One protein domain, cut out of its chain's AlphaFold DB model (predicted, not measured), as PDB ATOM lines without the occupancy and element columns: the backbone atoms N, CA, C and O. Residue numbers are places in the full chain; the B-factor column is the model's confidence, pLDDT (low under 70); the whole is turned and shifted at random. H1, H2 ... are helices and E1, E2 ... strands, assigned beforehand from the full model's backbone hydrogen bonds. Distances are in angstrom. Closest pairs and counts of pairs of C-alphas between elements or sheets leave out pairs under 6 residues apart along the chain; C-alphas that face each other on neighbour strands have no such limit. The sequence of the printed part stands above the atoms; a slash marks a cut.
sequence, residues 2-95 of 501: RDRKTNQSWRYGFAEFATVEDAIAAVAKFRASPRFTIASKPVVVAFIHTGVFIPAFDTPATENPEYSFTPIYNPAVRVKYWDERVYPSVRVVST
ATOM      1  N   ARG A   2      33.983 -19.994 -32.956       91.38
ATOM      2  CA  ARG A   2      33.142 -19.412 -31.896       91.38
ATOM      3  C   ARG A   2      32.738 -17.978 -32.209       91.38
ATOM      4  O   ARG A   2      33.516 -17.263 -32.825       91.38
ATOM      5  N   ASP A   3      31.563 -17.558 -31.753       90.44
ATOM      6  CA  ASP A   3      31.139 -16.154 -31.804       90.44
ATOM      7  C   ASP A   3      32.040 -15.268 -30.926       90.44
ATOM      8  O   ASP A   3      32.243 -15.571 -29.748       90.44
ATOM      9  N   ARG A   4      32.529 -14.155 -31.480       86.69
ATOM     10  CA  ARG A   4      33.314 -13.129 -30.775       86.69
ATOM     11  C   ARG A   4      32.517 -12.434 -29.660       86.69
ATOM     12  O   ARG A   4      33.130 -11.967 -28.706       86.69
ATOM     13  N   LYS A   5      31.178 -12.376 -29.749       86.44
ATOM     14  CA  LYS A   5      30.309 -11.743 -28.735       86.44
ATOM     15  C   LYS A   5      29.833 -12.706 -27.645       86.44
ATOM     16  O   LYS A   5      29.947 -12.387 -26.468       86.44
ATOM     17  N   THR A   6      29.292 -13.870 -28.009       89.25
ATOM     18  CA  THR A   6      28.682 -14.818 -27.049       89.25
ATOM     19  C   THR A   6      29.563 -16.014 -26.675       89.25
ATOM     20  O   THR A   6      29.150 -16.831 -25.854       89.25
ATOM     21  N   ASN A   7      30.751 -16.173 -27.279       87.38
ATOM     22  CA  ASN A   7      31.646 -17.335 -27.114       87.38
ATOM     23  C   ASN A   7      31.006 -18.690 -27.536       87.38
ATOM     24  O   ASN A   7      31.610 -19.758 -27.397       87.38
ATOM     25  N   GLN A   8      29.790 -18.685 -28.096       91.25
ATOM     26  CA  GLN A   8      29.069 -19.899 -28.485       91.25
ATOM     27  C   GLN A   8      29.698 -20.573 -29.711       91.25
ATOM     28  O   GLN A   8      30.189 -19.919 -30.631       91.25
ATOM     29  N   SER A   9      29.666 -21.909 -29.740       89.81
ATOM     30  CA  SER A   9      30.197 -22.703 -30.852       89.81
ATOM     31  C   SER A   9      29.269 -22.663 -32.064       89.81
ATOM     32  O   SER A   9      28.123 -23.108 -31.987       89.81
ATOM     33  N   TRP A  10      29.801 -22.256 -33.219       88.69
ATOM     34  CA  TRP A  10      29.086 -22.284 -34.504       88.69
ATOM     35  C   TRP A  10      28.967 -23.702 -35.102       88.69
ATOM     36  O   TRP A  10      28.542 -23.864 -36.241       88.69
ATOM     37  N   ARG A  11      29.341 -24.750 -34.351       89.81
ATOM     38  CA  ARG A  11      29.247 -26.177 -34.733       89.81
ATOM     39  C   ARG A  11      30.096 -26.609 -35.941       89.81
ATOM     40  O   ARG A  11      30.022 -27.769 -36.328       89.81
ATOM     41  N   TYR A  12      30.961 -25.735 -36.458       91.25
ATOM     42  CA  TYR A  12      32.037 -26.078 -37.393       91.25
ATOM     43  C   TYR A  12      33.415 -25.679 -36.840       91.25
ATOM     44  O   TYR A  12      33.546 -24.894 -35.888       91.25
ATOM     45  N   GLY A  13      34.465 -26.238 -37.431       91.56
ATOM     46  CA  GLY A  13      35.855 -26.034 -37.041       91.56
ATOM     47  C   GLY A  13      36.808 -26.441 -38.156       91.56
ATOM     48  O   GLY A  13      36.378 -26.924 -39.200       91.56
ATOM     49  N   PHE A  14      38.095 -26.242 -37.905       91.81
ATOM     50  CA  PHE A  14      39.181 -26.571 -38.818       91.81
ATOM     51  C   PHE A  14      40.193 -27.445 -38.079       91.81
ATOM     52  O   PHE A  14      40.349 -27.302 -36.864       91.81
ATOM     53  N   ALA A  15      40.847 -28.345 -38.806       91.06
ATOM     54  CA  ALA A  15      41.929 -29.179 -38.305       91.06
ATOM     55  C   ALA A  15      43.170 -28.901 -39.156       91.06
ATOM     56  O   ALA A  15      43.112 -29.017 -40.382       91.06
ATOM     57  N   GLU A  16      44.259 -28.508 -38.506       88.44
ATOM     58  CA  GLU A  16      45.580 -28.400 -39.119       88.44
ATOM     59  C   GLU A  16      46.357 -29.690 -38.822       88.44
ATOM     60  O   GLU A  16      46.218 -30.268 -37.742       88.44
ATOM     61  N   PHE A  17      47.135 -30.158 -39.795       89.62
ATOM     62  CA  PHE A  17      47.966 -31.357 -39.700       89.62
ATOM     63  C   PHE A  17      49.432 -30.960 -39.893       89.62
ATOM     64  O   PHE A  17      49.716 -29.969 -40.564       89.62
ATOM     65  N   ALA A  18      50.361 -31.735 -39.328       86.75
ATOM     66  CA  ALA A  18      51.795 -31.465 -39.453       86.75
ATOM     67  C   ALA A  18      52.319 -31.642 -40.893       86.75
ATOM     68  O   ALA A  18      53.281 -30.982 -41.279       86.75
ATOM     69  N   THR A  19      51.677 -32.505 -41.688       86.38
ATOM     70  CA  THR A  19      51.994 -32.730 -43.106       86.38
ATOM     71  C   THR A  19      50.743 -32.612 -43.985       86.38
ATOM     72  O   THR A  19      49.606 -32.720 -43.510       86.38
ATOM     73  N   VAL A  20      50.937 -32.388 -45.288       87.88
ATOM     74  CA  VAL A  20      49.839 -32.351 -46.273       87.88
ATOM     75  C   VAL A  20      49.323 -33.771 -46.536       87.88
ATOM     76  O   VAL A  20      48.127 -33.997 -46.727       87.88
ATOM     77  N   GLU A  21      50.232 -34.736 -46.473       91.25
ATOM     78  CA  GLU A  21      50.035 -36.168 -46.629       91.25
ATOM     79  C   GLU A  21      49.084 -36.714 -45.551       91.25
ATOM     80  O   GLU A  21      48.128 -37.422 -45.881       91.25
ATOM     81  N   ASP A  22      49.261 -36.312 -44.286       90.19
ATOM     82  CA  ASP A  22      48.358 -36.655 -43.179       90.19
ATOM     83  C   ASP A  22      46.943 -36.107 -43.399       90.19
ATOM     84  O   ASP A  22      45.958 -36.817 -43.176       90.19
ATOM     85  N   ALA A  23      46.819 -34.865 -43.881       90.69
ATOM     86  CA  ALA A  23      45.523 -34.256 -44.178       90.69
ATOM     87  C   ALA A  23      44.797 -34.993 -45.321       90.69
ATOM     88  O   ALA A  23      43.590 -35.245 -45.240       90.69
ATOM     89  N   ILE A  24      45.528 -35.398 -46.366       92.62
ATOM     90  CA  ILE A  24      45.000 -36.221 -47.464       92.62
ATOM     91  C   ILE A  24      44.578 -37.602 -46.944       92.62
ATOM     92  O   ILE A  24      43.463 -38.049 -47.227       92.62
ATOM     93  N   ALA A  25      45.411 -38.254 -46.129       93.69
ATOM     94  CA  ALA A  25      45.112 -39.550 -45.527       93.69
ATOM     95  C   ALA A  25      43.901 -39.495 -44.577       93.69
ATOM     96  O   ALA A  25      43.099 -40.431 -44.547       93.69
ATOM     97  N   ALA A  26      43.717 -38.402 -43.832       91.75
ATOM     98  CA  ALA A  26      42.553 -38.187 -42.975       91.75
ATOM     99  C   ALA A  26      41.255 -38.042 -43.789       91.75
ATOM    100  O   ALA A  26      40.254 -38.688 -43.468       91.75
ATOM    101  N   VAL A  27      41.270 -37.269 -44.882       92.44
ATOM    102  CA  VAL A  27      40.113 -37.140 -45.789       92.44
ATOM    103  C   VAL A  27      39.815 -38.459 -46.515       92.44
ATOM    104  O   VAL A  27      38.647 -38.805 -46.692       92.44
ATOM    105  N   ALA A  28      40.838 -39.239 -46.880       92.88
ATOM    106  CA  ALA A  28      40.660 -40.577 -47.445       92.88
ATOM    107  C   ALA A  28      40.005 -41.546 -46.440       92.88
ATOM    108  O   ALA A  28      39.016 -42.195 -46.777       92.88
ATOM    109  N   LYS A  29      40.481 -41.582 -45.186       92.62
ATOM    110  CA  LYS A  29      39.885 -42.385 -44.098       92.62
ATOM    111  C   LYS A  29      38.434 -41.984 -43.812       92.62
ATOM    112  O   LYS A  29      37.589 -42.859 -43.657       92.62
ATOM    113  N   PHE A  30      38.125 -40.684 -43.810       92.94
ATOM    114  CA  PHE A  30      36.750 -40.184 -43.692       92.94
ATOM    115  C   PHE A  30      35.855 -40.712 -44.826       92.94
ATOM    116  O   PHE A  30      34.799 -41.278 -44.550       92.94
ATOM    117  N   ARG A  31      36.297 -40.606 -46.088       91.31
ATOM    118  CA  ARG A  31      35.549 -41.098 -47.263       91.31
ATOM    119  C   ARG A  31      35.365 -42.618 -47.281       91.31
ATOM    120  O   ARG A  31      34.351 -43.087 -47.781       91.31
ATOM    121  N   ALA A  32      36.318 -43.373 -46.735       91.25
ATOM    122  CA  ALA A  32      36.214 -44.825 -46.587       91.25
ATOM    123  C   ALA A  32      35.269 -45.255 -45.445       91.25
ATOM    124  O   ALA A  32      34.833 -46.405 -45.409       91.25
ATOM    125  N   SER A  33      34.942 -44.360 -44.504       88.25
ATOM    126  CA  SER A  33      34.065 -44.670 -43.371       88.25
ATOM    127  C   SER A  33      32.582 -44.411 -43.712       88.25
ATOM    128  O   SER A  33      32.209 -43.270 -43.981       88.25
ATOM    129  N   PRO A  34      31.689 -45.423 -43.667       79.94
ATOM    130  CA  PRO A  34      30.288 -45.253 -44.076       79.94
ATOM    131  C   PRO A  34      29.436 -44.471 -43.060       79.94
ATOM    132  O   PRO A  34      28.338 -44.022 -43.383       79.94
ATOM    133  N   ARG A  35      29.915 -44.318 -41.817       85.31
ATOM    134  CA  ARG A  35      29.277 -43.534 -40.748       85.31
ATOM    135  C   ARG A  35      30.335 -42.856 -39.877       85.31
ATOM    136  O   ARG A  35      30.796 -43.435 -38.899       85.31
ATOM    137  N   PHE A  36      30.685 -41.617 -40.211       89.50
ATOM    138  CA  PHE A  36      31.514 -40.760 -39.361       89.50
ATOM    139  C   PHE A  36      30.636 -39.802 -38.544       89.50
ATOM    140  O   PHE A  36      29.893 -38.993 -39.107       89.50
ATOM    141  N   THR A  37      30.719 -39.881 -37.215       91.06
ATOM    142  CA  THR A  37      29.925 -39.040 -36.307       91.06
ATOM    143  C   THR A  37      30.764 -38.470 -35.173       91.06
ATOM    144  O   THR A  37      31.486 -39.214 -34.513       91.06
ATOM    145  N   ILE A  38      30.591 -37.183 -34.869       88.62
ATOM    146  CA  ILE A  38      31.170 -36.531 -33.688       88.62
ATOM    147  C   ILE A  38      30.023 -36.207 -32.726       88.62
ATOM    148  O   ILE A  38      29.039 -35.590 -33.128       88.62
ATOM    149  N   ALA A  39      30.128 -36.648 -31.466       86.81
ATOM    150  CA  ALA A  39      29.063 -36.525 -30.456       86.81
ATOM    151  C   ALA A  39      27.677 -36.972 -30.986       86.81
ATOM    152  O   ALA A  39      26.691 -36.235 -30.911       86.81
ATOM    153  N   SER A  40      27.644 -38.169 -31.585       88.00
ATOM    154  CA  SER A  40      26.465 -38.814 -32.193       88.00
ATOM    155  C   SER A  40      25.770 -38.022 -33.313       88.00
ATOM    156  O   SER A  40      24.618 -38.299 -33.639       88.00
ATOM    157  N   LYS A  41      26.453 -37.049 -33.930       88.69
ATOM    158  CA  LYS A  41      25.948 -36.267 -35.071       88.69
ATOM    159  C   LYS A  41      26.812 -36.515 -36.308       88.69
ATOM    160  O   LYS A  41      28.036 -36.545 -36.163       88.69
ATOM    161  N   PRO A  42      26.225 -36.689 -37.507       90.50
ATOM    162  CA  PRO A  42      26.995 -36.808 -38.742       90.50
ATOM    163  C   PRO A  42      27.754 -35.506 -39.022       90.50
ATOM    164  O   PRO A  42      27.254 -34.415 -38.742       90.50
ATOM    165  N   VAL A  43      28.962 -35.624 -39.570       90.81
ATOM    166  CA  VAL A  43      29.837 -34.485 -39.890       90.81
ATOM    167  C   VAL A  43      30.335 -34.611 -41.326       90.81
ATOM    168  O   VAL A  43      30.661 -35.704 -41.775       90.81
ATOM    169  N   VAL A  44      30.406 -33.485 -42.037       89.88
ATOM    170  CA  VAL A  44      31.001 -33.389 -43.378       89.88
ATOM    171  C   VAL A  44      32.426 -32.855 -43.246       89.88
ATOM    172  O   VAL A  44      32.645 -31.862 -42.553       89.88
ATOM    173  N   VAL A  45      33.386 -33.494 -43.917       92.25
ATOM    174  CA  VAL A  45      34.798 -33.081 -43.940       92.25
ATOM    175  C   VAL A  45      35.213 -32.750 -45.374       92.25
ATOM    176  O   VAL A  45      34.977 -33.529 -46.298       92.25
ATOM    177  N   ALA A  46      35.839 -31.587 -45.557       90.56
ATOM    178  CA  ALA A  46      36.341 -31.085 -46.834       90.56
ATOM    179  C   ALA A  46      37.603 -30.232 -46.614       90.56
ATOM    180  O   ALA A  46      37.835 -29.736 -45.511       90.56
ATOM    181  N   PHE A  47      38.408 -30.047 -47.664       91.50
ATOM    182  CA  PHE A  47      39.562 -29.146 -47.624       91.50
ATOM    183  C   PHE A  47      39.126 -27.675 -47.592       91.50
ATOM    184  O   PHE A  47      38.140 -27.297 -48.226       91.50
ATOM    185  N   ILE A  48      39.884 -26.841 -46.879       88.31
ATOM    186  CA  ILE A  48      39.660 -25.392 -46.824       88.31
ATOM    187  C   ILE A  48      40.159 -24.691 -48.094       88.31
ATOM    188  O   ILE A  48      41.077 -25.160 -48.766       88.31
ATOM    189  N   HIS A  49      39.580 -23.532 -48.405       82.12
ATOM    190  CA  HIS A  49      40.098 -22.644 -49.447       82.12
ATOM    191  C   HIS A  49      41.148 -21.681 -48.874       82.12
ATOM    192  O   HIS A  49      41.071 -21.275 -47.716       82.12
ATOM    193  N   THR A  50      42.095 -21.249 -49.706       75.56
ATOM    194  CA  THR A  50      43.234 -20.396 -49.313       75.56
ATOM    195  C   THR A  50      42.868 -18.971 -48.875       75.56
ATOM    196  O   THR A  50      43.747 -18.241 -48.438       75.56
ATOM    197  N   GLY A  51      41.594 -18.570 -48.965       79.75
ATOM    198  CA  GLY A  51      41.076 -17.294 -48.449       79.75
ATOM    199  C   GLY A  51      40.272 -17.397 -47.145       79.75
ATOM    200  O   GLY A  51      39.653 -16.419 -46.743       79.75
ATOM    201  N   VAL A  52      40.214 -18.574 -46.505       88.12
ATOM    202  CA  VAL A  52      39.439 -18.790 -45.259       88.12
ATOM    203  C   VAL A  52      40.113 -18.148 -44.036       88.12
ATOM    204  O   VAL A  52      39.434 -17.752 -43.085       88.12
ATOM    205  N   PHE A  53      41.436 -18.010 -44.076       89.06
ATOM    206  CA  PHE A  53      42.225 -17.271 -43.098       89.06
ATOM    207  C   PHE A  53      42.975 -16.147 -43.811       89.06
ATOM    208  O   PHE A  53      43.501 -16.345 -44.904       89.06
ATOM    209  N   ILE A  54      42.996 -14.967 -43.195       87.31
ATOM    210  CA  ILE A  54      43.599 -13.742 -43.730       87.31
ATOM    211  C   ILE A  54      44.729 -13.328 -42.774       87.31
ATOM    212  O   ILE A  54      44.533 -13.431 -41.557       87.31
ATOM    213  N   PRO A  55      45.901 -12.871 -43.257       85.56
ATOM    214  CA  PRO A  55      46.958 -12.385 -42.375       85.56
ATOM    215  C   PRO A  55      46.467 -11.226 -41.501       85.56
ATOM    216  O   PRO A  55      45.792 -10.307 -41.967       85.56
ATOM    217  N   ALA A  56      46.803 -11.272 -40.215       77.31
ATOM    218  CA  ALA A  56      46.483 -10.224 -39.256       77.31
ATOM    219  C   ALA A  56      47.590  -9.157 -39.273       77.31
ATOM    220  O   ALA A  56      48.384  -9.076 -38.339       77.31
ATOM    221  N   PHE A  57      47.663  -8.380 -40.362       67.00
ATOM    222  CA  PHE A  57      48.642  -7.294 -40.514       67.00
ATOM    223  C   PHE A  57      48.480  -6.219 -39.427       67.00
ATOM    224  O   PHE A  57      49.465  -5.774 -38.842       67.00
ATOM    225  N   ASP A  58      47.232  -5.864 -39.115       57.50
ATOM    226  CA  ASP A  58      46.886  -4.833 -38.140       57.50
ATOM    227  C   ASP A  58      46.378  -5.461 -36.834       57.50
ATOM    228  O   ASP A  58      45.182  -5.710 -36.672       57.50
ATOM    229  N   THR A  59      47.275  -5.691 -35.872       55.22
ATOM    230  CA  THR A  59      46.887  -5.843 -34.459       55.22
ATOM    231  C   THR A  59      47.236  -4.562 -33.697       55.22
ATOM    232  O   THR A  59      48.347  -4.462 -33.166       55.22
ATOM    233  N   PRO A  60      46.332  -3.563 -33.615       52.69
ATOM    234  CA  PRO A  60      46.474  -2.511 -32.614       52.69
ATOM    235  C   PRO A  60      46.473  -3.140 -31.213       52.69
ATOM    236  O   PRO A  60      45.881  -4.200 -31.000       52.69
ATOM    237  N   ALA A  61      47.094  -2.473 -30.236       53.78
ATOM    238  CA  ALA A  61      47.316  -2.996 -28.878       53.78
ATOM    239  C   ALA A  61      46.036  -3.287 -28.050       53.78
ATOM    240  O   ALA A  61      46.123  -3.641 -26.878       53.78
ATOM    241  N   THR A  62      44.854  -3.131 -28.651       50.56
ATOM    242  CA  THR A  62      43.518  -3.381 -28.094       50.56
ATOM    243  C   THR A  62      42.798  -4.604 -28.684       50.56
ATOM    244  O   THR A  62      41.730  -4.956 -28.183       50.56
ATOM    245  N   GLU A  63      43.325  -5.287 -29.711       56.44
ATOM    246  CA  GLU A  63      42.748  -6.567 -30.167       56.44
ATOM    247  C   GLU A  63      43.267  -7.744 -29.321       56.44
ATOM    248  O   GLU A  63      44.465  -8.031 -29.298       56.44
ATOM    249  N   ASN A  64      42.358  -8.462 -28.646       61.06
ATOM    250  CA  ASN A  64      42.713  -9.617 -27.812       61.06
ATOM    251  C   ASN A  64      43.494 -10.675 -28.617       61.06
ATOM    252  O   ASN A  64      43.040 -11.085 -29.694       61.06
ATOM    253  N   PRO A  65      44.608 -11.214 -28.082       66.06
ATOM    254  CA  PRO A  65      45.445 -12.166 -28.805       66.06
ATOM    255  C   PRO A  65      44.737 -13.494 -29.112       66.06
ATOM    256  O   PRO A  65      45.209 -14.210 -29.986       66.06
ATOM    257  N   GLU A  66      43.609 -13.799 -28.462       69.94
ATOM    258  CA  GLU A  66      42.790 -15.001 -28.690       69.94
ATOM    259  C   GLU A  66      42.094 -15.058 -30.065       69.94
ATOM    260  O   GLU A  66      41.649 -16.129 -30.479       69.94
ATOM    261  N   TYR A  67      41.949 -13.928 -30.770       81.50
ATOM    262  CA  TYR A  67      41.194 -13.869 -32.033       81.50
ATOM    263  C   TYR A  67      42.032 -14.174 -33.287       81.50
ATOM    264  O   TYR A  67      41.476 -14.357 -34.371       81.50
ATOM    265  N   SER A  68      43.356 -14.265 -33.145       85.12
ATOM    266  CA  SER A  68      44.295 -14.626 -34.213       85.12
ATOM    267  C   SER A  68      45.278 -15.691 -33.732       85.12
ATOM    268  O   SER A  68      45.613 -15.766 -32.552       85.12
ATOM    269  N   PHE A  69      45.768 -16.530 -34.637       86.44
ATOM    270  CA  PHE A  69      46.682 -17.619 -34.297       86.44
ATOM    271  C   PHE A  69      47.840 -17.704 -35.284       86.44
ATOM    272  O   PHE A  69      47.806 -17.109 -36.359       86.44
ATOM    273  N   THR A  70      48.870 -18.437 -34.887       86.56
ATOM    274  CA  THR A  70      50.017 -18.761 -35.729       86.56
ATOM    275  C   THR A  70      49.820 -20.185 -36.255       86.56
ATOM    276  O   THR A  70      49.610 -21.077 -35.430       86.56
ATOM    277  N   PRO A  71      49.829 -20.421 -37.579       85.38
ATOM    278  CA  PRO A  71      49.652 -21.752 -38.142       85.38
ATOM    279  C   PRO A  71      50.944 -22.573 -38.038       85.38
ATOM    280  O   PRO A  71      52.051 -22.028 -38.045       85.38
ATOM    281  N   ILE A  72      50.807 -23.896 -37.990       83.06
ATOM    282  CA  ILE A  72      51.924 -24.843 -37.853       83.06
ATOM    283  C   ILE A  72      52.881 -24.737 -39.052       83.06
ATOM    284  O   ILE A  72      54.098 -24.795 -38.875       83.06
ATOM    285  N   TYR A  73      52.357 -24.527 -40.266       77.69
ATOM    286  CA  TYR A  73      53.183 -24.468 -41.483       77.69
ATOM    287  C   TYR A  73      54.075 -23.214 -41.593       77.69
ATOM    288  O   TYR A  73      55.020 -23.216 -42.383       77.69
ATOM    289  N   ASN A  74      53.780 -22.131 -40.862       80.88
ATOM    290  CA  ASN A  74      54.576 -20.901 -40.896       80.88
ATOM    291  C   ASN A  74      54.497 -20.133 -39.560       80.88
ATOM    292  O   ASN A  74      53.587 -19.319 -39.376       80.88
ATOM    293  N   PRO A  75      55.482 -20.307 -38.655       80.69
ATOM    294  CA  PRO A  75      55.473 -19.656 -37.348       80.69
ATOM    295  C   PRO A  75      55.662 -18.127 -37.386       80.69
ATOM    296  O   PRO A  75      55.474 -17.474 -36.360       80.69
ATOM    297  N   ALA A  76      56.030 -17.541 -38.531       77.62
ATOM    298  CA  ALA A  76      56.297 -16.106 -38.659       77.62
ATOM    299  C   ALA A  76      55.050 -15.257 -38.984       77.62
ATOM    300  O   ALA A  76      55.121 -14.031 -38.923       77.62
ATOM    301  N   VAL A  77      53.912 -15.875 -39.327       82.25
ATOM    302  CA  VAL A  77      52.686 -15.167 -39.738       82.25
ATOM    303  C   VAL A  77      51.566 -15.422 -38.732       82.25
ATOM    304  O   VAL A  77      51.249 -16.569 -38.433       82.25
ATOM    305  N   ARG A  78      50.906 -14.361 -38.250       84.88
ATOM    306  CA  ARG A  78      49.617 -14.491 -37.553       84.88
ATOM    307  C   ARG A  78      48.472 -14.352 -38.547       84.88
ATOM    308  O   ARG A  78      48.472 -13.447 -39.379       84.88
ATOM    309  N   VAL A  79      47.468 -15.213 -38.429       88.00
ATOM    310  CA  VAL A  79      46.256 -15.193 -39.254       88.00
ATOM    311  C   VAL A  79      45.003 -15.048 -38.389       88.00
ATOM    312  O   VAL A  79      44.930 -15.569 -37.273       88.00
ATOM    313  N   LYS A  80      43.995 -14.345 -38.912       89.00
ATOM    314  CA  LYS A  80      42.633 -14.290 -38.363       89.00
ATOM    315  C   LYS A  80      41.637 -14.934 -39.328       89.00
ATOM    316  O   LYS A  80      41.923 -15.124 -40.510       89.00
ATOM    317  N   TYR A  81      40.473 -15.324 -38.816       90.00
ATOM    318  CA  TYR A  81      39.375 -15.795 -39.663       90.00
ATOM    319  C   TYR A  81      38.783 -14.625 -40.461       90.00
ATOM    320  O   TYR A  81      38.802 -13.489 -39.992       90.00
ATOM    321  N   TRP A  82      38.277 -14.896 -41.667       87.12
ATOM    322  CA  TRP A  82      37.807 -13.849 -42.586       87.12
ATOM    323  C   TRP A  82      36.541 -13.103 -42.116       87.12
ATOM    324  O   TRP A  82      36.326 -11.964 -42.517       87.12
ATOM    325  N   ASP A  83      35.705 -13.728 -41.279       88.00
ATOM    326  CA  ASP A  83      34.503 -13.117 -40.695       88.00
ATOM    327  C   ASP A  83      34.798 -12.635 -39.269       88.00
ATOM    328  O   ASP A  83      34.941 -13.441 -38.350       88.00
ATOM    329  N   GLU A  84      34.848 -11.319 -39.064       85.25
ATOM    330  CA  GLU A  84      35.222 -10.694 -37.784       85.25
ATOM    331  C   GLU A  84      34.277 -11.019 -36.614       85.25
ATOM    332  O   GLU A  84      34.615 -10.778 -35.450       85.25
ATOM    333  N   ARG A  85      33.096 -11.579 -36.906       88.50
ATOM    334  CA  ARG A  85      32.132 -12.056 -35.906       88.50
ATOM    335  C   ARG A  85      32.540 -13.401 -35.303       88.50
ATOM    336  O   ARG A  85      31.985 -13.785 -34.276       88.50
ATOM    337  N   VAL A  86      33.465 -14.137 -35.926       89.81
ATOM    338  CA  VAL A  86      33.750 -15.538 -35.591       89.81
ATOM    339  C   VAL A  86      35.251 -15.790 -35.479       89.81
ATOM    340  O   VAL A  86      35.999 -15.545 -36.417       89.81
ATOM    341  N   TYR A  87      35.706 -16.352 -34.358       88.94
ATOM    342  CA  TYR A  87      37.130 -16.579 -34.102       88.94
ATOM    343  C   TYR A  87      37.511 -18.069 -33.967       88.94
ATOM    344  O   TYR A  87      36.676 -18.919 -33.602       88.94
ATOM    345  N   PRO A  88      38.772 -18.426 -34.287       88.62
ATOM    346  CA  PRO A  88      39.297 -19.773 -34.125       88.62
ATOM    347  C   PRO A  88      39.812 -19.983 -32.694       88.62
ATOM    348  O   PRO A  88      40.951 -19.667 -32.377       88.62
ATOM    349  N   SER A  89      38.992 -20.574 -31.820       88.50
ATOM    350  CA  SER A  89      39.471 -21.055 -30.516       88.50
ATOM    351  C   SER A  89      40.381 -22.279 -30.707       88.50
ATOM    352  O   SER A  89      39.887 -23.413 -30.748       88.50
ATOM    353  N   VAL A  90      41.682 -22.043 -30.886       85.81
ATOM    354  CA  VAL A  90      42.691 -23.082 -31.143       85.81
ATOM    355  C   VAL A  90      42.776 -24.068 -29.977       85.81
ATOM    356  O   VAL A  90      42.684 -23.697 -28.808       85.81
ATOM    357  N   ARG A  91      42.963 -25.347 -30.308       84.69
ATOM    358  CA  ARG A  91      43.341 -26.412 -29.375       84.69
ATOM    359  C   ARG A  91      44.399 -27.270 -30.049       84.69
ATOM    360  O   ARG A  91      44.089 -27.961 -31.015       84.69
ATOM    361  N   VAL A  92      45.629 -27.205 -29.553       82.19
ATOM    362  CA  VAL A  92      46.715 -28.078 -30.008       82.19
ATOM    363  C   VAL A  92      46.488 -29.463 -29.396       82.19
ATOM    364  O   VAL A  92      46.263 -29.569 -28.193       82.19
ATOM    365  N   VAL A  93      46.468 -30.503 -30.234       79.19
ATOM    366  CA  VAL A  93      46.185 -31.896 -29.817       79.19
ATOM    367  C   VAL A  93      47.465 -32.734 -29.735       79.19
ATOM    368  O   VAL A  93      47.545 -33.641 -28.916       79.19
ATOM    369  N   SER A  94      48.475 -32.395 -30.539       72.81
ATOM    370  CA  SER A  94      49.856 -32.861 -30.405       72.81
ATOM    371  C   SER A  94      50.792 -31.713 -30.773       72.81
ATOM    372  O   SER A  94      50.526 -30.997 -31.740       72.81
ATOM    373  N   THR A  95      51.861 -31.530 -30.001       62.28
ATOM    374  CA  THR A  95      52.978 -30.614 -30.295       62.28
ATOM    375  C   THR A  95      54.160 -31.318 -30.939       62.28
ATOM    376  O   THR A  95      55.024 -30.663 -31.520       62.28
TER     377      THR A  95
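What this domain is: This is residues 2 to 95 of the 501 residues of the protein "G-patch domain-containing protein" of Myceliophthora thermophila (strain ATCC 42464 / BCRC 31852 / DSM 1799) (UniProt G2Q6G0). What is the picture? There is little regular structure: long loops run between a small two-strand antiparallel hairpin, E1 and E2, in one half and a single helix, H1, in the other, and residues 37 to 42 stick out. What makes it up? Of 94 printed residues only 19 are in named elements, in the order H1, E1, E2, class mixed. How large? It is only just loose, close to compact, radius of gyration of the C-alphas 15.0 A, spans 48 by 30 by 25 A.

How they stand to each other: Which strands pair? E1, residues 53 to 55, and E2, residues 79 to 81, form an antiparallel hairpin at 139 degrees, with N 54 and O 80 within hydrogen-bond range at 2.9 A. And the helix? H1, residues 20 to 32, is apart from E2, and has every O i to N i+4 pair within hydrogen-bond range.

Where its parts are: Where does H1 begin? It starts at C-alpha 20 (49.839, -32.351, -46.273) and spans 18.5 A. Where does E2 end? It ends at C-alpha 81 (39.375, -15.795, -39.663) after 6.9 A; E1 spans 6.8 A.

The domain as a whole: Is it continuous? The printed part has no cut; both links, H1 to E1 and E1 to E2, are long. Where is confidence low? Residues 57 to 66 and 95 have pLDDT under 70.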